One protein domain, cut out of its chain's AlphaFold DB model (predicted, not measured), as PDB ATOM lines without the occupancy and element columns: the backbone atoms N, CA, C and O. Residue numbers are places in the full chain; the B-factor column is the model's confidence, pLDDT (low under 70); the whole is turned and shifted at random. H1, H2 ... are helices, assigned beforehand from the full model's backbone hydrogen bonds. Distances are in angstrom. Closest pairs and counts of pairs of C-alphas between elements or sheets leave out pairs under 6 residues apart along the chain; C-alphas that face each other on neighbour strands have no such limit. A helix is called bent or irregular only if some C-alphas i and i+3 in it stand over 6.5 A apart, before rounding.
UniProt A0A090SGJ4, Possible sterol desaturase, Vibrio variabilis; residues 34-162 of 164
ATOM      1  N   SER A  34      -2.441 -54.059 -59.117       90.50
ATOM      2  CA  SER A  34      -1.433 -53.893 -60.161       90.50
ATOM      3  C   SER A  34      -0.182 -53.203 -59.609       90.50
ATOM      4  O   SER A  34      -0.254 -52.224 -58.863       90.50
ATOM      5  N   ARG A  35       0.988 -53.715 -60.004       88.81
ATOM      6  CA  ARG A  35       2.292 -53.156 -59.620       88.81
ATOM      7  C   ARG A  35       2.430 -51.707 -60.076       88.81
ATOM      8  O   ARG A  35       2.842 -50.869 -59.287       88.81
ATOM      9  N   TRP A  36       2.037 -51.430 -61.320       89.88
ATOM     10  CA  TRP A  36       2.103 -50.094 -61.907       89.88
ATOM     11  C   TRP A  36       1.381 -49.057 -61.044       89.88
ATOM     12  O   TRP A  36       2.008 -48.102 -60.609       89.88
ATOM     13  N   LEU A  37       0.111 -49.302 -60.699       91.75
ATOM     14  CA  LEU A  37      -0.685 -48.379 -59.883       91.75
ATOM     15  C   LEU A  37      -0.073 -48.151 -58.494       91.75
ATOM     16  O   LEU A  37      -0.075 -47.034 -57.984       91.75
ATOM     17  N   ARG A  38       0.450 -49.211 -57.864       92.00
ATOM     18  CA  ARG A  38       1.096 -49.105 -56.547       92.00
ATOM     19  C   ARG A  38       2.376 -48.281 -56.620       92.00
ATOM     20  O   ARG A  38       2.557 -47.378 -55.811       92.00
ATOM     21  N   TRP A  39       3.226 -48.551 -57.608       92.38
ATOM     22  CA  TRP A  39       4.494 -47.849 -57.780       92.38
ATOM     23  C   TRP A  39       4.283 -46.381 -58.135       92.38
ATOM     24  O   TRP A  39       4.913 -45.531 -57.514       92.38
ATOM     25  N   THR A  40       3.366 -46.060 -59.053       93.75
ATOM     26  CA  THR A  40       3.068 -44.660 -59.395       93.75
ATOM     27  C   THR A  40       2.558 -43.885 -58.186       93.75
ATOM     28  O   THR A  40       2.994 -42.762 -57.957       93.75
ATOM     29  N   ASN A  41       1.688 -44.490 -57.370       92.62
ATOM     30  CA  ASN A  41       1.162 -43.839 -56.173       92.62
ATOM     31  C   ASN A  41       2.245 -43.668 -55.099       92.62
ATOM     32  O   ASN A  41       2.426 -42.568 -54.588       92.62
ATOM     33  N   ASN A  42       2.990 -44.728 -54.774       93.44
ATOM     34  CA  ASN A  42       4.002 -44.694 -53.716       93.44
ATOM     35  C   ASN A  42       5.185 -43.789 -54.093       93.44
ATOM     36  O   ASN A  42       5.589 -42.952 -53.292       93.44
ATOM     37  N   LEU A  43       5.712 -43.898 -55.316       92.19
ATOM     38  CA  LEU A  43       6.809 -43.042 -55.779       92.19
ATOM     39  C   LEU A  43       6.346 -41.601 -56.021       92.19
ATOM     40  O   LEU A  43       7.092 -40.670 -55.728       92.19
ATOM     41  N   GLY A  44       5.106 -41.401 -56.482       94.44
ATOM     42  CA  GLY A  44       4.495 -40.074 -56.566       94.44
ATOM     43  C   GLY A  44       4.402 -39.399 -55.196       94.44
ATOM     44  O   GLY A  44       4.744 -38.226 -55.066       94.44
ATOM     45  N   LEU A  45       4.035 -40.151 -54.154       94.38
ATOM     46  CA  LEU A  45       4.040 -39.666 -52.771       94.38
ATOM     47  C   LEU A  45       5.444 -39.353 -52.265       94.38
ATOM     48  O   LEU A  45       5.621 -38.342 -51.594       94.38
ATOM     49  N   VAL A  46       6.444 -40.174 -52.598       91.75
ATOM     50  CA  VAL A  46       7.847 -39.871 -52.272       91.75
ATOM     51  C   VAL A  46       8.265 -38.549 -52.910       91.75
ATOM     52  O   VAL A  46       8.764 -37.674 -52.209       91.75
ATOM     53  N   GLY A  47       8.005 -38.363 -54.207       92.69
ATOM     54  CA  GLY A  47       8.308 -37.111 -54.906       92.69
ATOM     55  C   GLY A  47       7.586 -35.908 -54.294       92.69
ATOM     56  O   GLY A  47       8.206 -34.876 -54.040       92.69
ATOM     57  N   PHE A  48       6.296 -36.057 -53.981       95.81
ATOM     58  CA  PHE A  48       5.501 -35.012 -53.338       95.81
ATOM     59  C   PHE A  48       6.004 -34.663 -51.930       95.81
ATOM     60  O   PHE A  48       6.102 -33.487 -51.585       95.81
ATOM     61  N   ASN A  49       6.364 -35.663 -51.123       93.62
ATOM     62  CA  ASN A  49       6.930 -35.460 -49.789       93.62
ATOM     63  C   ASN A  49       8.291 -34.758 -49.865       93.62
ATOM     64  O   ASN A  49       8.535 -33.827 -49.099       93.62
ATOM     65  N   SER A  50       9.146 -35.149 -50.814       90.25
ATOM     66  CA  SER A  50      10.432 -34.487 -51.057       90.25
ATOM     67  C   SER A  50      10.247 -33.023 -51.446       90.25
ATOM     68  O   SER A  50      10.914 -32.160 -50.883       90.25
ATOM     69  N   LEU A  51       9.303 -32.723 -52.346       92.62
ATOM     70  CA  LEU A  51       8.969 -31.345 -52.711       92.62
ATOM     71  C   LEU A  51       8.401 -30.565 -51.517       92.62
ATOM     72  O   LEU A  51       8.799 -29.432 -51.277       92.62
ATOM     73  N   THR A  52       7.509 -31.180 -50.740       91.81
ATOM     74  CA  THR A  52       6.926 -30.569 -49.537       91.81
ATOM     75  C   THR A  52       8.021 -30.179 -48.551       91.81
ATOM     76  O   THR A  52       8.053 -29.042 -48.091       91.81
ATOM     77  N   LEU A  53       8.956 -31.084 -48.261       88.88
ATOM     78  CA  LEU A  53      10.095 -30.781 -47.397       88.88
ATOM     79  C   LEU A  53      10.993 -29.701 -48.001       88.88
ATOM     80  O   LEU A  53      11.382 -28.784 -47.285       88.88
ATOM     81  N   ALA A  54      11.287 -29.770 -49.298       86.81
ATOM     82  CA  ALA A  54      12.107 -28.770 -49.976       86.81
ATOM     83  C   ALA A  54      11.485 -27.365 -49.943       86.81
ATOM     84  O   ALA A  54      12.219 -26.387 -49.983       86.81
ATOM     85  N   LEU A  55      10.158 -27.251 -49.851       87.06
ATOM     86  CA  LEU A  55       9.461 -25.968 -49.733       87.06
ATOM     87  C   LEU A  55       9.307 -25.505 -48.279       87.06
ATOM     88  O   LEU A  55       9.394 -24.312 -48.005       87.06
ATOM     89  N   VAL A  56       9.069 -26.431 -47.346       84.94
ATOM     90  CA  VAL A  56       8.759 -26.108 -45.942       84.94
ATOM     91  C   VAL A  56      10.020 -25.951 -45.086       84.94
ATOM     92  O   VAL A  56      10.029 -25.143 -44.166       84.94
ATOM     93  N   MET A  57      11.087 -26.702 -45.364       79.19
ATOM     94  CA  MET A  57      12.258 -26.817 -44.481       79.19
ATOM     95  C   MET A  57      13.452 -25.863 -44.688       79.19
ATOM     96  O   MET A  57      14.220 -25.757 -43.729       79.19
ATOM     97  N   PRO A  58      13.683 -25.194 -45.843       67.81
ATOM     98  CA  PRO A  58      14.937 -24.465 -46.090       67.81
ATOM     99  C   PRO A  58      15.298 -23.404 -45.051       67.81
ATOM    100  O   PRO A  58      16.472 -23.232 -44.748       67.81
ATOM    101  N   LEU A  59      14.303 -22.719 -44.483       60.41
ATOM    102  CA  LEU A  59      14.539 -21.684 -43.474       60.41
ATOM    103  C   LEU A  59      14.798 -22.315 -42.100       60.41
ATOM    104  O   LEU A  59      15.773 -22.018 -41.427       60.41
ATOM    105  N   LEU A  60      13.996 -23.303 -41.721       66.31
ATOM    106  CA  LEU A  60      13.902 -23.742 -40.332       66.31
ATOM    107  C   LEU A  60      15.073 -24.605 -39.869       66.31
ATOM    108  O   LEU A  60      15.549 -24.429 -38.754       66.31
ATOM    109  N   ALA A  61      15.548 -25.542 -40.691       64.12
ATOM    110  CA  ALA A  61      16.629 -26.447 -40.285       64.12
ATOM    111  C   ALA A  61      18.006 -25.757 -40.269       64.12
ATOM    112  O   ALA A  61      18.849 -26.082 -39.440       64.12
ATOM    113  N   ILE A  62      18.230 -24.804 -41.177       64.31
ATOM    114  CA  ILE A  62      19.491 -24.062 -41.260       64.31
ATOM    115  C   ILE A  62      19.523 -22.961 -40.194       64.31
ATOM    116  O   ILE A  62      20.497 -22.877 -39.449       64.31
ATOM    117  N   GLU A  63      18.452 -22.171 -40.059       68.94
ATOM    118  CA  GLU A  63      18.384 -21.108 -39.045       68.94
ATOM    119  C   GLU A  63      18.455 -21.673 -37.627       68.94
ATOM    120  O   GLU A  63      19.198 -21.153 -36.805       68.94
ATOM    121  N   SER A  64      17.753 -22.774 -37.342       68.44
ATOM    122  CA  SER A  64      17.819 -23.427 -36.027       68.44
ATOM    123  C   SER A  64      19.234 -23.861 -35.643       68.44
ATOM    124  O   SER A  64      19.639 -23.695 -34.493       68.44
ATOM    125  N   ALA A  65      20.002 -24.378 -36.603       66.19
ATOM    126  CA  ALA A  65      21.383 -24.784 -36.388       66.19
ATOM    127  C   ALA A  65      22.303 -23.571 -36.160       66.19
ATOM    128  O   ALA A  65      23.139 -23.604 -35.261       66.19
ATOM    129  N   ILE A  66      22.126 -22.490 -36.925       69.31
ATOM    130  CA  ILE A  66      22.888 -21.242 -36.748       69.31
ATOM    131  C   ILE A  66      22.582 -20.616 -35.383       69.31
ATOM    132  O   ILE A  66      23.503 -20.348 -34.620       69.31
ATOM    133  N   ILE A  67      21.300 -20.468 -35.036       71.81
ATOM    134  CA  ILE A  67      20.864 -19.921 -33.743       71.81
ATOM    135  C   ILE A  67      21.444 -20.747 -32.596       71.81
ATOM    136  O   ILE A  67      21.919 -20.173 -31.614       71.81
ATOM    137  N   ALA A  68      21.430 -22.078 -32.713       72.62
ATOM    138  CA  ALA A  68      21.972 -22.942 -31.676       72.62
ATOM    139  C   ALA A  68      23.486 -22.759 -31.495       72.62
ATOM    140  O   ALA A  68      23.951 -22.661 -30.359       72.62
ATOM    141  N   ALA A  69      24.230 -22.640 -32.600       69.38
ATOM    142  CA  ALA A  69      25.668 -22.384 -32.580       69.38
ATOM    143  C   ALA A  69      26.007 -21.011 -31.979       69.38
ATOM    144  O   ALA A  69      26.869 -20.911 -31.112       69.38
ATOM    145  N   GLU A  70      25.325 -19.953 -32.422       76.69
ATOM    146  CA  GLU A  70      25.599 -18.574 -31.996       76.69
ATOM    147  C   GLU A  70      25.257 -18.329 -30.524       76.69
ATOM    148  O   GLU A  70      25.917 -17.537 -29.852       76.69
ATOM    149  N   ASN A  71      24.233 -19.013 -30.012       77.25
ATOM    150  CA  ASN A  71      23.723 -18.795 -28.660       77.25
ATOM    151  C   ASN A  71      24.154 -19.878 -27.670       77.25
ATOM    152  O   ASN A  71      23.622 -19.911 -26.558       77.25
ATOM    153  N   ASN A  72      25.102 -20.751 -28.037       76.25
ATOM    154  CA  ASN A  72      25.589 -21.815 -27.156       76.25
ATOM    155  C   ASN A  72      24.437 -22.705 -26.636       76.25
ATOM    156  O   ASN A  72      24.398 -23.086 -25.462       76.25
ATOM    157  N   ILE A  73      23.444 -22.971 -27.493       77.94
ATOM    158  CA  ILE A  73      22.249 -23.742 -27.141       77.94
ATOM    159  C   ILE A  73      22.515 -25.212 -27.437       77.94
ATOM    160  O   ILE A  73      22.816 -25.590 -28.569       77.94
ATOM    161  N   GLY A  74      22.321 -26.045 -26.419       84.50
ATOM    162  CA  GLY A  74      22.301 -27.490 -26.567       84.50
ATOM    163  C   GLY A  74      23.123 -28.201 -25.507       84.50
ATOM    164  O   GLY A  74      24.143 -27.702 -25.029       84.50
ATOM    165  N   LEU A  75      22.665 -29.394 -25.144       86.56
ATOM    166  CA  LEU A  75      23.247 -30.191 -24.069       86.56
ATOM    167  C   LEU A  75      24.751 -30.441 -24.251       86.56
ATOM    168  O   LEU A  75      25.499 -30.385 -23.280       86.56
ATOM    169  N   PHE A  76      25.205 -30.710 -25.475       86.81
ATOM    170  CA  PHE A  76      26.614 -31.001 -25.745       86.81
ATOM    171  C   PHE A  76      27.508 -29.782 -25.581       86.81
ATOM    172  O   PHE A  76      28.642 -29.937 -25.136       86.81
ATOM    173  N   HIS A  77      26.984 -28.588 -25.875       81.62
ATOM    174  CA  HIS A  77      27.698 -27.338 -25.647       81.62
ATOM    175  C   HIS A  77      27.864 -27.071 -24.150       81.62
ATOM    176  O   HIS A  77      28.959 -26.776 -23.690       81.62
ATOM    177  N   TRP A  78      26.794 -27.238 -23.364       84.56
ATOM    178  CA  TRP A  78      26.837 -27.012 -21.911       84.56
ATOM    179  C   TRP A  78      27.699 -28.022 -21.152       84.56
ATOM    180  O   TRP A  78      28.205 -27.706 -20.079       84.56
ATOM    181  N   LEU A  79      27.828 -29.239 -21.680       87.44
ATOM    182  CA  LEU A  79      28.623 -30.312 -21.085       87.44
ATOM    183  C   LEU A  79      30.032 -30.429 -21.681       87.44
ATOM    184  O   LEU A  79      30.775 -31.311 -21.256       87.44
ATOM    185  N   GLU A  80      30.373 -29.593 -22.667       86.19
ATOM    186  CA  GLU A  80      31.661 -29.604 -23.378       86.19
ATOM    187  C   GLU A  80      32.069 -31.019 -23.841       86.19
ATOM    188  O   GLU A  80      33.214 -31.455 -23.693       86.19
ATOM    189  N   LEU A  81      31.106 -31.787 -24.370       84.75
ATOM    190  CA  LEU A  81      31.361 -33.176 -24.751       84.75
ATOM    191  C   LEU A  81      32.276 -33.254 -25.984       84.75
ATOM    192  O   LEU A  81      32.048 -32.546 -26.963       84.75
ATOM    193  N   PRO A  82      33.261 -34.171 -26.006       85.62
ATOM    194  CA  PRO A  82      34.104 -34.369 -27.178       85.62
ATOM    195  C   PRO A  82      33.323 -35.015 -28.335       85.62
ATOM    196  O   PRO A  82      32.459 -35.868 -28.112       85.62
ATOM    197  N   LEU A  83      33.702 -34.695 -29.578       81.44
ATOM    198  CA  LEU A  83      33.037 -35.148 -30.814       81.44
ATOM    199  C   LEU A  83      32.764 -36.659 -30.878       81.44
ATOM    200  O   LEU A  83      31.727 -37.118 -31.361       81.44
ATOM    201  N   TRP A  84      33.703 -37.468 -30.382       86.44
ATOM    202  CA  TRP A  84      33.574 -38.926 -30.406       86.44
ATOM    203  C   TRP A  84      32.424 -39.441 -29.521       86.44
ATOM    204  O   TRP A  84      31.954 -40.554 -29.748       86.44
ATOM    205  N   LEU A  85      31.950 -38.641 -28.556       88.88
ATOM    206  CA  LEU A  85      30.754 -38.906 -27.750       88.88
ATOM    207  C   LEU A  85      29.496 -38.260 -28.336       88.88
ATOM    208  O   LEU A  85      28.433 -38.881 -28.299       88.88
ATOM    209  N   THR A  86      29.588 -37.053 -28.898       86.25
ATOM    210  CA  THR A  86      28.406 -36.332 -29.407       86.25
ATOM    211  C   THR A  86      27.717 -37.093 -30.543       86.25
ATOM    212  O   THR A  86      26.489 -37.199 -30.552       86.25
ATOM    213  N   ILE A  87      28.481 -37.714 -31.449       85.25
ATOM    214  CA  ILE A  87      27.943 -38.513 -32.563       85.25
ATOM    215  C   ILE A  87      27.122 -39.725 -32.077       85.25
ATOM    216  O   ILE A  87      25.934 -39.794 -32.408       85.25
ATOM    217  N   PRO A  88      27.681 -40.693 -31.321       91.62
ATOM    218  CA  PRO A  88      26.919 -41.867 -30.901       91.62
ATOM    219  C   PRO A  88      25.739 -41.499 -29.997       91.62
ATOM    220  O   PRO A  88      24.668 -42.088 -30.143       91.62
ATOM    221  N   ILE A  89      25.885 -40.495 -29.125       92.19
ATOM    222  CA  ILE A  89      24.774 -40.019 -28.291       92.19
ATOM    223  C   ILE A  89      23.660 -39.441 -29.175       92.19
ATOM    224  O   ILE A  89      22.498 -39.795 -28.985       92.19
ATOM    225  N   SER A  90      23.995 -38.634 -30.187       89.56
ATOM    226  CA  SER A  90      23.005 -38.110 -31.143       89.56
ATOM    227  C   SER A  90      22.239 -39.218 -31.846       89.56
ATOM    228  O   SER A  90      21.018 -39.137 -31.956       89.56
ATOM    229  N   VAL A  91      22.938 -40.259 -32.308       90.06
ATOM    230  CA  VAL A  91      22.313 -41.406 -32.979       90.06
ATOM    231  C   VAL A  91      21.323 -42.095 -32.045       90.06
ATOM    232  O   VAL A  91      20.175 -42.297 -32.435       90.06
ATOM    233  N   VAL A  92      21.728 -42.396 -30.807       95.38
ATOM    234  CA  VAL A  92      20.860 -43.059 -29.821       95.38
ATOM    235  C   VAL A  92      19.633 -42.206 -29.497       95.38
ATOM    236  O   VAL A  92      18.516 -42.721 -29.483       95.38
ATOM    237  N   PHE A  93      19.809 -40.904 -29.268       94.62
ATOM    238  CA  PHE A  93      18.695 -40.015 -28.938       94.62
ATOM    239  C   PHE A  93      17.745 -39.793 -30.115       94.62
ATOM    240  O   PHE A  93      16.531 -39.791 -29.917       94.62
ATOM    241  N   LEU A  94      18.262 -39.630 -31.336       92.00
ATOM    242  CA  LEU A  94      17.426 -39.495 -32.529       92.00
ATOM    243  C   LEU A  94      16.662 -40.786 -32.829       92.00
ATOM    244  O   LEU A  94      15.475 -40.716 -33.147       92.00
ATOM    245  N   ASP A  95      17.299 -41.949 -32.689       95.38
ATOM    246  CA  ASP A  95      16.635 -43.242 -32.882       95.38
ATOM    247  C   ASP A  95      15.538 -43.462 -31.833       95.38
ATOM    248  O   ASP A  95      14.387 -43.747 -32.176       95.38
ATOM    249  N   ALA A  96      15.842 -43.192 -30.559       97.44
ATOM    250  CA  ALA A  96      14.856 -43.232 -29.485       97.44
ATOM    251  C   ALA A  96      13.692 -42.259 -29.744       97.44
ATOM    252  O   ALA A  96      12.530 -42.636 -29.591       97.44
ATOM    253  N   ALA A  97      13.970 -41.028 -30.180       96.12
ATOM    254  CA  ALA A  97      12.939 -40.040 -30.490       96.12
ATOM    255  C   ALA A  97      12.019 -40.503 -31.629       96.12
ATOM    256  O   ALA A  97      10.797 -40.389 -31.513       96.12
ATOM    257  N   ILE A  98      12.577 -41.076 -32.700       94.12
ATOM    258  CA  ILE A  98      11.797 -41.619 -33.823       94.12
ATOM    259  C   ILE A  98      10.973 -42.832 -33.370       94.12
ATOM    260  O   ILE A  98       9.795 -42.943 -33.722       94.12
ATOM    261  N   TYR A  99      11.545 -43.708 -32.543       97.25
ATOM    262  CA  TYR A  99      10.824 -44.832 -31.951       97.25
ATOM    263  C   TYR A  99       9.634 -44.365 -31.097       97.25
ATOM    264  O   TYR A  99       8.511 -44.854 -31.256       97.25
ATOM    265  N   PHE A 100       9.840 -43.376 -30.225       98.12
ATOM    266  CA  PHE A 100       8.763 -42.811 -29.414       98.12
ATOM    267  C   PHE A 100       7.718 -42.090 -30.263       98.12
ATOM    268  O   PHE A 100       6.523 -42.257 -30.014       98.12
ATOM    269  N   GLN A 101       8.129 -41.344 -31.290       97.88
ATOM    270  CA  GLN A 101       7.209 -40.725 -32.243       97.88
ATOM    271  C   GLN A 101       6.303 -41.781 -32.882       97.88
ATOM    272  O   GLN A 101       5.083 -41.618 -32.890       97.88
ATOM    273  N   HIS A 102       6.880 -42.880 -33.368       97.06
ATOM    274  CA  HIS A 102       6.130 -43.983 -33.963       97.06
ATOM    275  C   HIS A 102       5.111 -44.574 -32.976       97.06
ATOM    276  O   HIS A 102       3.934 -44.755 -33.300       97.06
ATOM    277  N   LEU A 103       5.526 -44.782 -31.726       98.12
ATOM    278  CA  LEU A 103       4.647 -45.268 -30.667       98.12
ATOM    279  C   LEU A 103       3.478 -44.313 -30.381       98.12
ATOM    280  O   LEU A 103       2.338 -44.750 -30.206       98.12
ATOM    281  N   VAL A 104       3.747 -43.008 -30.348       98.25
ATOM    282  CA  VAL A 104       2.729 -41.963 -30.177       98.25
ATOM    283  C   VAL A 104       1.780 -41.930 -31.377       98.25
ATOM    284  O   VAL A 104       0.566 -41.828 -31.189       98.25
ATOM    285  N   PHE A 105       2.298 -42.092 -32.596       98.00
ATOM    286  CA  PHE A 105       1.501 -42.109 -33.825       98.00
ATOM    287  C   PHE A 105       0.533 -43.290 -33.866       98.00
ATOM    288  O   PHE A 105      -0.581 -43.149 -34.360       98.00
ATOM    289  N   HIS A 106       0.906 -44.427 -33.287       98.25
ATOM    290  CA  HIS A 106      -0.001 -45.562 -33.126       98.25
ATOM    291  C   HIS A 106      -1.041 -45.387 -32.015       98.25
ATOM    292  O   HIS A 106      -2.102 -46.008 -32.078       98.25
ATOM    293  N   ARG A 107      -0.757 -44.577 -30.990       98.00
ATOM    294  CA  ARG A 107      -1.623 -44.442 -29.807       98.00
ATOM    295  C   ARG A 107      -2.610 -43.285 -29.887       98.00
ATOM    296  O   ARG A 107      -3.736 -43.421 -29.417       98.00
ATOM    297  N   VAL A 108      -2.212 -42.150 -30.453       98.38
ATOM    298  CA  VAL A 108      -3.059 -40.952 -30.526       98.38
ATOM    299  C   VAL A 108      -3.973 -41.048 -31.754       98.38
ATOM    300  O   VAL A 108      -3.457 -41.081 -32.872       98.38
ATOM    301  N   PRO A 109      -5.316 -41.023 -31.610       97.81
ATOM    302  CA  PRO A 109      -6.233 -41.272 -32.728       97.81
ATOM    303  C   PRO A 109      -6.035 -40.347 -33.934       97.81
ATOM    304  O   PRO A 109      -6.128 -40.796 -35.073       97.81
ATOM    305  N   LEU A 110      -5.746 -39.062 -33.704       98.06
ATOM    306  CA  LEU A 110      -5.489 -38.106 -34.784       98.06
ATOM    307  C   LEU A 110      -4.220 -38.466 -35.567       98.06
ATOM    308  O   LEU A 110      -4.251 -38.505 -36.795       98.06
ATOM    309  N   LEU A 111      -3.130 -38.772 -34.863       97.56
ATOM    310  CA  LEU A 111      -1.850 -39.123 -35.479       97.56
ATOM    311  C   LEU A 111      -1.924 -40.486 -36.169       97.56
ATOM    312  O   LEU A 111      -1.401 -40.640 -37.269       97.56
ATOM    313  N   TRP A 112      -2.691 -41.428 -35.617       97.94
ATOM    314  CA  TRP A 112      -2.956 -42.712 -36.258       97.94
ATOM    315  C   TRP A 112      -3.663 -42.555 -37.605       97.94
ATOM    316  O   TRP A 112      -3.387 -43.305 -38.537       97.94
ATOM    317  N   ARG A 113      -4.558 -41.572 -37.762       97.06
ATOM    318  CA  ARG A 113      -5.223 -41.329 -39.057       97.06
ATOM    319  C   ARG A 113      -4.241 -40.912 -40.148       97.06
ATOM    320  O   ARG A 113      -4.482 -41.259 -41.301       97.06
ATOM    321  N   LEU A 114      -3.158 -40.226 -39.787       96.50
ATOM    322  CA  LEU A 114      -2.056 -39.922 -40.699       96.50
ATOM    323  C   LEU A 114      -1.210 -41.184 -40.919       96.50
ATOM    324  O   LEU A 114      -1.077 -41.662 -42.043       96.50
ATOM    325  N   HIS A 115      -0.757 -41.789 -39.823       97.06
ATOM    326  CA  HIS A 115       0.204 -42.884 -39.831       97.06
ATOM    327  C   HIS A 115      -0.331 -44.194 -40.419       97.06
ATOM    328  O   HIS A 115       0.403 -44.974 -41.021       97.06
ATOM    329  N   ARG A 116      -1.643 -44.449 -40.361       95.38
ATOM    330  CA  ARG A 116      -2.256 -45.620 -41.012       95.38
ATOM    331  C   ARG A 116      -2.054 -45.621 -42.528       95.38
ATOM    332  O   ARG A 116      -2.180 -46.677 -43.148       95.38
ATOM    333  N   MET A 117      -1.750 -44.465 -43.131       94.06
ATOM    334  CA  MET A 117      -1.318 -44.400 -44.522       94.06
ATOM    335  C   MET A 117      -0.038 -45.198 -44.732       94.06
ATOM    336  O   MET A 117       0.060 -45.850 -45.755       94.06
ATOM    337  N   HIS A 118       0.887 -45.252 -43.780       94.06
ATOM    338  CA  HIS A 118       2.042 -46.141 -43.852       94.06
ATOM    339  C   HIS A 118       1.613 -47.623 -43.831       94.06
ATOM    340  O   HIS A 118       1.973 -48.393 -44.718       94.06
ATOM    341  N   HIS A 119       0.705 -48.000 -42.925       93.56
ATOM    342  CA  HIS A 119       0.313 -49.402 -42.689       93.56
ATOM    343  C   HIS A 119      -0.747 -50.005 -43.622       93.56
ATOM    344  O   HIS A 119      -0.978 -51.210 -43.583       93.56
ATOM    345  N   ALA A 120      -1.443 -49.212 -44.434       91.06
ATOM    346  CA  ALA A 120      -2.574 -49.716 -45.221       91.06
ATOM    347  C   ALA A 120      -2.210 -50.516 -46.503       91.06
ATOM    348  O   ALA A 120      -3.120 -50.841 -47.268       91.06
ATOM    349  N   ASP A 121      -0.933 -50.815 -46.793       89.38
ATOM    350  CA  ASP A 121      -0.569 -51.624 -47.970       89.38
ATOM    351  C   ASP A 121      -0.757 -53.110 -47.662       89.38
ATOM    352  O   ASP A 121      -0.257 -53.614 -46.660       89.38
ATOM    353  N   ARG A 122      -1.475 -53.822 -48.532       87.25
ATOM    354  CA  ARG A 122      -1.788 -55.246 -48.348       87.25
ATOM    355  C   ARG A 122      -0.855 -56.166 -49.128       87.25
ATOM    356  O   ARG A 122      -0.722 -57.328 -48.747       87.25
ATOM    357  N   ASP A 123      -0.238 -55.666 -50.197       88.12
ATOM    358  CA  ASP A 123       0.526 -56.497 -51.133       88.12
ATOM    359  C   ASP A 123       2.035 -56.483 -50.855       88.12
ATOM    360  O   ASP A 123       2.684 -57.444 -51.241       88.12
ATOM    361  N   ILE A 124       2.543 -55.460 -50.148       87.00
ATOM    362  CA  ILE A 124       3.940 -55.245 -49.706       87.00
ATOM    363  C   ILE A 124       4.993 -55.467 -50.811       87.00
ATOM    364  O   ILE A 124       5.215 -56.563 -51.306       87.00
ATOM    365  N   ASP A 125       5.708 -54.406 -51.160       90.44
ATOM    366  CA  ASP A 125       6.831 -54.420 -52.103       90.44
ATOM    367  C   ASP A 125       7.921 -53.421 -51.688       90.44
ATOM    368  O   ASP A 125       7.772 -52.700 -50.696       90.44
ATOM    369  N   VAL A 126       8.994 -53.338 -52.476       90.69
ATOM    370  CA  VAL A 126      10.115 -52.399 -52.276       90.69
ATOM    371  C   VAL A 126       9.707 -50.929 -52.102       90.69
ATOM    372  O   VAL A 126      10.460 -50.156 -51.519       90.69
ATOM    373  N   THR A 127       8.521 -50.522 -52.566       90.38
ATOM    374  CA  THR A 127       8.030 -49.135 -52.447       90.38
ATOM    375  C   THR A 127       7.140 -48.911 -51.225       90.38
ATOM    376  O   THR A 127       6.851 -47.771 -50.865       90.38
ATOM    377  N   THR A 128       6.701 -49.985 -50.567       89.69
ATOM    378  CA  THR A 128       5.699 -49.929 -49.496       89.69
ATOM    379  C   THR A 128       6.194 -49.155 -48.283       89.69
ATOM    380  O   THR A 128       5.449 -48.355 -47.726       89.69
ATOM    381  N   GLY A 129       7.461 -49.333 -47.904       86.56
ATOM    382  CA  GLY A 129       8.042 -48.635 -46.756       86.56
ATOM    383  C   GLY A 129       8.189 -47.123 -46.951       86.56
ATOM    384  O   GLY A 129       8.335 -46.403 -45.971       86.56
ATOM    385  N   ALA A 130       8.128 -46.626 -48.190       84.81
ATOM    386  CA  ALA A 130       8.369 -45.218 -48.508       84.81
ATOM    387  C   ALA A 130       7.093 -44.356 -48.503       84.81
ATOM    388  O   ALA A 130       7.146 -43.151 -48.754       84.81
ATOM    389  N   ARG A 131       5.931 -44.960 -48.230       90.88
ATOM    390  CA  ARG A 131       4.646 -44.262 -48.244       90.88
ATOM    391  C   ARG A 131       4.362 -43.639 -46.874       90.88
ATOM    392  O   ARG A 131       4.188 -44.332 -45.874       90.88
ATOM    393  N   PHE A 132       4.281 -42.321 -46.847       94.00
ATOM    394  CA  PHE A 132       3.972 -41.558 -45.643       94.00
ATOM    395  C   PHE A 132       3.018 -40.429 -45.983       94.00
ATOM    396  O   PHE A 132       3.052 -39.893 -47.097       94.00
ATOM    397  N   HIS A 133       2.190 -40.054 -45.013       95.94
ATOM    398  CA  HIS A 133       1.350 -38.879 -45.162       95.94
ATOM    399  C   HIS A 133       2.228 -37.609 -45.129       95.94
ATOM    400  O   HIS A 133       3.080 -37.500 -44.245       95.94
ATOM    401  N   PRO A 134       2.022 -36.610 -46.011       94.44
ATOM    402  CA  PRO A 134       2.869 -35.410 -46.061       94.44
ATOM    403  C   PRO A 134       2.969 -34.662 -44.725       94.44
ATOM    404  O   PRO A 134       4.054 -34.287 -44.292       94.44
ATOM    405  N   ILE A 135       1.843 -34.523 -44.015       95.31
ATOM    406  CA  ILE A 135       1.806 -33.939 -42.661       95.31
ATOM    407  C   ILE A 135       2.678 -34.727 -41.671       95.31
ATOM    408  O   ILE A 135       3.350 -34.127 -40.838       95.31
ATOM    409  N   GLU A 136       2.695 -36.058 -41.758       94.88
ATOM    410  CA  GLU A 136       3.535 -36.893 -40.892       94.88
ATOM    411  C   GLU A 136       5.021 -36.674 -41.186       94.88
ATOM    412  O   GLU A 136       5.811 -36.580 -40.250       94.88
ATOM    413  N   ILE A 137       5.395 -36.520 -42.458       93.12
ATOM    414  CA  ILE A 137       6.771 -36.210 -42.853       93.12
ATOM    415  C   ILE A 137       7.212 -34.847 -42.313       93.12
ATOM    416  O   ILE A 137       8.294 -34.745 -41.734       93.12
ATOM    417  N   VAL A 138       6.367 -33.820 -42.442       92.56
ATOM    418  CA  VAL A 138       6.646 -32.482 -41.900       92.56
ATOM    419  C   VAL A 138       6.798 -32.543 -40.379       92.56
ATOM    420  O   VAL A 138       7.816 -32.103 -39.853       92.56
ATOM    421  N   LEU A 139       5.842 -33.149 -39.668       93.50
ATOM    422  CA  LEU A 139       5.894 -33.290 -38.209       93.50
ATOM    423  C   LEU A 139       7.142 -34.061 -37.745       93.50
ATOM    424  O   LEU A 139       7.814 -33.642 -36.806       93.50
ATOM    425  N   SER A 140       7.478 -35.152 -38.434       93.38
ATOM    426  CA  SER A 140       8.684 -35.948 -38.179       93.38
ATOM    427  C   SER A 140       9.956 -35.112 -38.331       93.38
ATOM    428  O   SER A 140      10.863 -35.192 -37.505       93.38
ATOM    429  N   MET A 141      10.023 -34.266 -39.362       90.06
ATOM    430  CA  MET A 141      11.176 -33.399 -39.579       90.06
ATOM    431  C   MET A 141      11.308 -32.332 -38.487       90.06
ATOM    432  O   MET A 141      12.408 -32.114 -37.982       90.06
ATOM    433  N   TRP A 142      10.200 -31.729 -38.056       89.81
ATOM    434  CA  TRP A 142      10.196 -30.781 -36.939       89.81
ATOM    435  C   TRP A 142      10.671 -31.394 -35.627       89.81
ATOM    436  O   TRP A 142      11.468 -30.779 -34.921       89.81
ATOM    437  N   ILE A 143      10.231 -32.616 -35.317       91.44
ATOM    438  CA  ILE A 143      10.698 -33.345 -34.134       91.44
ATOM    439  C   ILE A 143      12.213 -33.559 -34.219       91.44
ATOM    440  O   ILE A 143      12.921 -33.264 -33.261       91.44
ATOM    441  N   LYS A 144      12.736 -33.996 -35.373       88.81
ATOM    442  CA  LYS A 144      14.185 -34.188 -35.561       88.81
ATOM    443  C   LYS A 144      14.966 -32.890 -35.379       88.81
ATOM    444  O   LYS A 144      15.965 -32.899 -34.670       88.81
ATOM    445  N   VAL A 145      14.504 -31.785 -35.969       85.62
ATOM    446  CA  VAL A 145      15.135 -30.463 -35.808       85.62
ATOM    447  C   VAL A 145      15.135 -30.035 -34.339       85.62
ATOM    448  O   VAL A 145      16.170 -29.616 -33.830       85.62
ATOM    449  N   ALA A 146      14.017 -30.204 -33.630       87.94
ATOM    450  CA  ALA A 146      13.935 -29.884 -32.208       87.94
ATOM    451  C   ALA A 146      14.919 -30.710 -31.366       87.94
ATOM    452  O   ALA A 146      15.609 -30.150 -30.519       87.94
ATOM    453  N   ILE A 147      15.038 -32.017 -31.616       89.31
ATOM    454  CA  ILE A 147      16.003 -32.875 -30.909       89.31
ATOM    455  C   ILE A 147      17.444 -32.466 -31.227       89.31
ATOM    456  O   ILE A 147      18.261 -32.372 -30.313       89.31
ATOM    457  N   VAL A 148      17.754 -32.172 -32.491       84.88
ATOM    458  CA  VAL A 148      19.082 -31.687 -32.899       84.88
ATOM    459  C   VAL A 148      19.441 -30.385 -32.176       84.88
ATOM    460  O   VAL A 148      20.538 -30.293 -31.624       84.88
ATOM    461  N   MET A 149      18.513 -29.425 -32.100       83.25
ATOM    462  CA  MET A 149      18.703 -28.188 -31.330       83.25
ATOM    463  C   MET A 149      18.904 -28.454 -29.835       83.25
ATOM    464  O   MET A 149      19.810 -27.893 -29.231       83.25
ATOM    465  N   LEU A 150      18.077 -29.314 -29.230       87.88
ATOM    466  CA  LEU A 150      18.162 -29.631 -27.800       87.88
ATOM    467  C   LEU A 150      19.497 -30.281 -27.431       87.88
ATOM    468  O   LEU A 150      20.049 -30.010 -26.364       87.88
ATOM    469  N   LEU A 151      20.028 -31.128 -28.310       87.31
ATOM    470  CA  LEU A 151      21.343 -31.726 -28.120       87.31
ATOM    471  C   LEU A 151      22.477 -30.736 -28.412       87.31
ATOM    472  O   LEU A 151      23.549 -30.875 -27.836       87.31
ATOM    473  N   GLY A 152      22.257 -29.737 -29.271       81.50
ATOM    474  CA  GLY A 152      23.340 -28.930 -29.843       81.50
ATOM    475  C   GLY A 152      24.176 -29.734 -30.840       81.50
ATOM    476  O   GLY A 152      25.359 -29.469 -31.031       81.50
ATOM    477  N   ALA A 153      23.579 -30.765 -31.446       69.56
ATOM    478  CA  ALA A 153      24.251 -31.678 -32.360       69.56
ATOM    479  C   ALA A 153      24.413 -31.022 -33.740       69.56
ATOM    480  O   ALA A 153      23.654 -31.291 -34.671       69.56
ATOM    481  N   LEU A 154      25.372 -30.116 -33.882       64.56
ATOM    482  CA  LEU A 154      25.635 -29.460 -35.158       64.56
ATOM    483  C   LEU A 154      26.500 -30.317 -36.091       64.56
ATOM    484  O   LEU A 154      27.487 -30.928 -35.692       64.56
ATOM    485  N   LEU A 155      26.197 -30.235 -37.393       51.34
ATOM    486  CA  LEU A 155      27.124 -30.595 -38.477       51.34
ATOM    487  C   LEU A 155      28.344 -29.645 -38.563       51.34
ATOM    488  O   LEU A 155      29.245 -29.886 -39.363       51.34
ATOM    489  N   SER A 156      28.391 -28.565 -37.774       44.12
ATOM    490  CA  SER A 156      29.438 -27.535 -37.821       44.12
ATOM    491  C   SER A 156      30.717 -27.872 -37.060       44.12
ATOM    492  O   SER A 156      31.655 -27.077 -37.115       44.12
ATOM    493  N   GLU A 157      30.839 -29.032 -36.409       45.25
ATOM    494  CA  GLU A 157      32.167 -29.474 -35.953       45.25
ATOM    495  C   GLU A 157      33.119 -29.723 -37.144       45.25
ATOM    496  O   GLU A 157      34.335 -29.589 -37.012       45.25
ATOM    497  N   PHE A 158      32.583 -29.916 -38.361       43.44
ATOM    498  CA  PHE A 158      33.360 -29.826 -39.606       43.44
ATOM    499  C   PHE A 158      33.922 -28.423 -39.898       43.44
ATOM    500  O   PHE A 158      34.869 -28.297 -40.673       43.44
ATOM    501  N   TRP A 159      33.340 -27.369 -39.324       39.41
ATOM    502  CA  TRP A 159      33.789 -25.986 -39.501       39.41
ATOM    503  C   TRP A 159      34.825 -25.585 -38.448       39.41
ATOM    504  O   TRP A 159      35.823 -24.963 -38.798       39.41
ATOM    505  N   TYR A 160      34.662 -26.034 -37.197       39.03
ATOM    506  CA  TYR A 160      35.641 -25.793 -36.126       39.03
ATOM    507  C   TYR A 160      36.989 -26.488 -36.376       39.03
ATOM    508  O   TYR A 160      38.040 -25.910 -36.109       39.03
ATOM    509  N   LEU A 161      36.985 -27.674 -36.994       40.16
ATOM    510  CA  LEU A 161      38.210 -28.359 -37.438       40.16
ATOM    511  C   LEU A 161      38.902 -27.690 -38.643       40.16
ATOM    512  O   LEU A 161      39.955 -28.154 -39.069       40.16
ATOM    513  N   ARG A 162      38.327 -26.619 -39.213       34.81
ATOM    514  CA  ARG A 162      38.883 -25.871 -40.355       34.81
ATOM    515  C   ARG A 162      39.443 -24.496 -39.965       34.81
ATOM    516  O   ARG A 162      39.869 -23.747 -40.840       34.81
TER     517      ARG A 162
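What this domain is: This is residues 34 to 162 of the 164 residues of the protein "Possible sterol desaturase" of Vibrio variabilis (UniProt A0A090SGJ4). This is a loose, long assembly of crossing helices around a middle helix, H6, which lies between the longer H4 on one side and H1 and H2, joined end to end, on the other. H5 folds back from the end of H4 across the beginning of H6, the short H3 is at the other end of H6, and the earlier part of H1 runs out toward one end of the long axis. The printed part has 129 residues, with seven named helices in the order H1 to H7 and no named strand; its class is all helix. It is loose, with a radius of gyration of the C-alphas of 17.6 A, and elongated, spanning 54 by 29 by 25 A.

Where its parts are: H1, residues 35 to 56, begins with C-alpha 35 at (2.292, -53.156, -59.620) and is 31.0 A long. H2 is residues 60 to 70, 15.3 A, and H3 is residues 75 to 78. H4, residues 83 to 107, is the longest helix at 35.9 A; it is neither bent nor irregular, but only just: C-alphas 84 and 87 are 6.0 A apart. H5 is residues 109 to 119, 14.4 A. H6, residues 134 to 151, is 26.0 A long and ends with C-alpha 151 at (21.343, -31.726, -28.120). H7, residues 157 to 160, ends with C-alpha 160 at (35.641, -25.793, -36.126).

How they stand to each other: H6 is the hub, touching five helices, H1, H2, H3, H4 and H5; the helix packing is mostly crossed, with a shallow tilt in 1 of the 4 touching pairs that have a tilt, those that touch only at the corner left out. H4 touches H6 with residues 90 to 101 alone, at a steep tilt of 37 degrees, only just past shallow, opposite ways; their closest C-alphas, of Leu 94 and Lys 144, are 6.9 A apart. H1 touches H6 with residues 48 to 56 alone, closest at the C-alphas of Asn 49 and Pro 134, 5.5 A, at a steep tilt of 46 degrees, the same way. H2 touches H6 at a shallow tilt of 6 degrees, the same way; the C-alphas of Ala 68 and Met 149 are closest, 6.2 A. H5 touches H6 about perpendicular, at 74 degrees, with the C-alphas of Leu 114 and Glu 136 closest, 6.4 A. H4 and H5 touch only at the corner, closest at the C-alphas of Phe 105 and Leu 111, 4.8 A. H3 only just touches H6, with 3 pairs of C-alphas within 8 A, the closest being those of Leu 75 and Leu 151, 4.7 A. H7 touches no helix, and H1 and H4 are apart. Every O i to N i+4 pair is within hydrogen-bond range in H1 and H6, against 6 of 7 in H2, 20 of 21 in H4 and 3 of 7 in H5, where 6 of 8 O i to N i+3 pairs are within range; H3 and H7 are too short for an i+4 pair.

The domain as a whole: The two C-alphas farthest apart, of Ser 34 and Glu 80, are 55.1 A apart. The printed part has no cut. The link from H5 to H6, residues 120 to 133, is long; the other links are tight. The mean pLDDT of the printed part is 85.2, and residues 58 to 66, 69 and 153 to 162 are under 70.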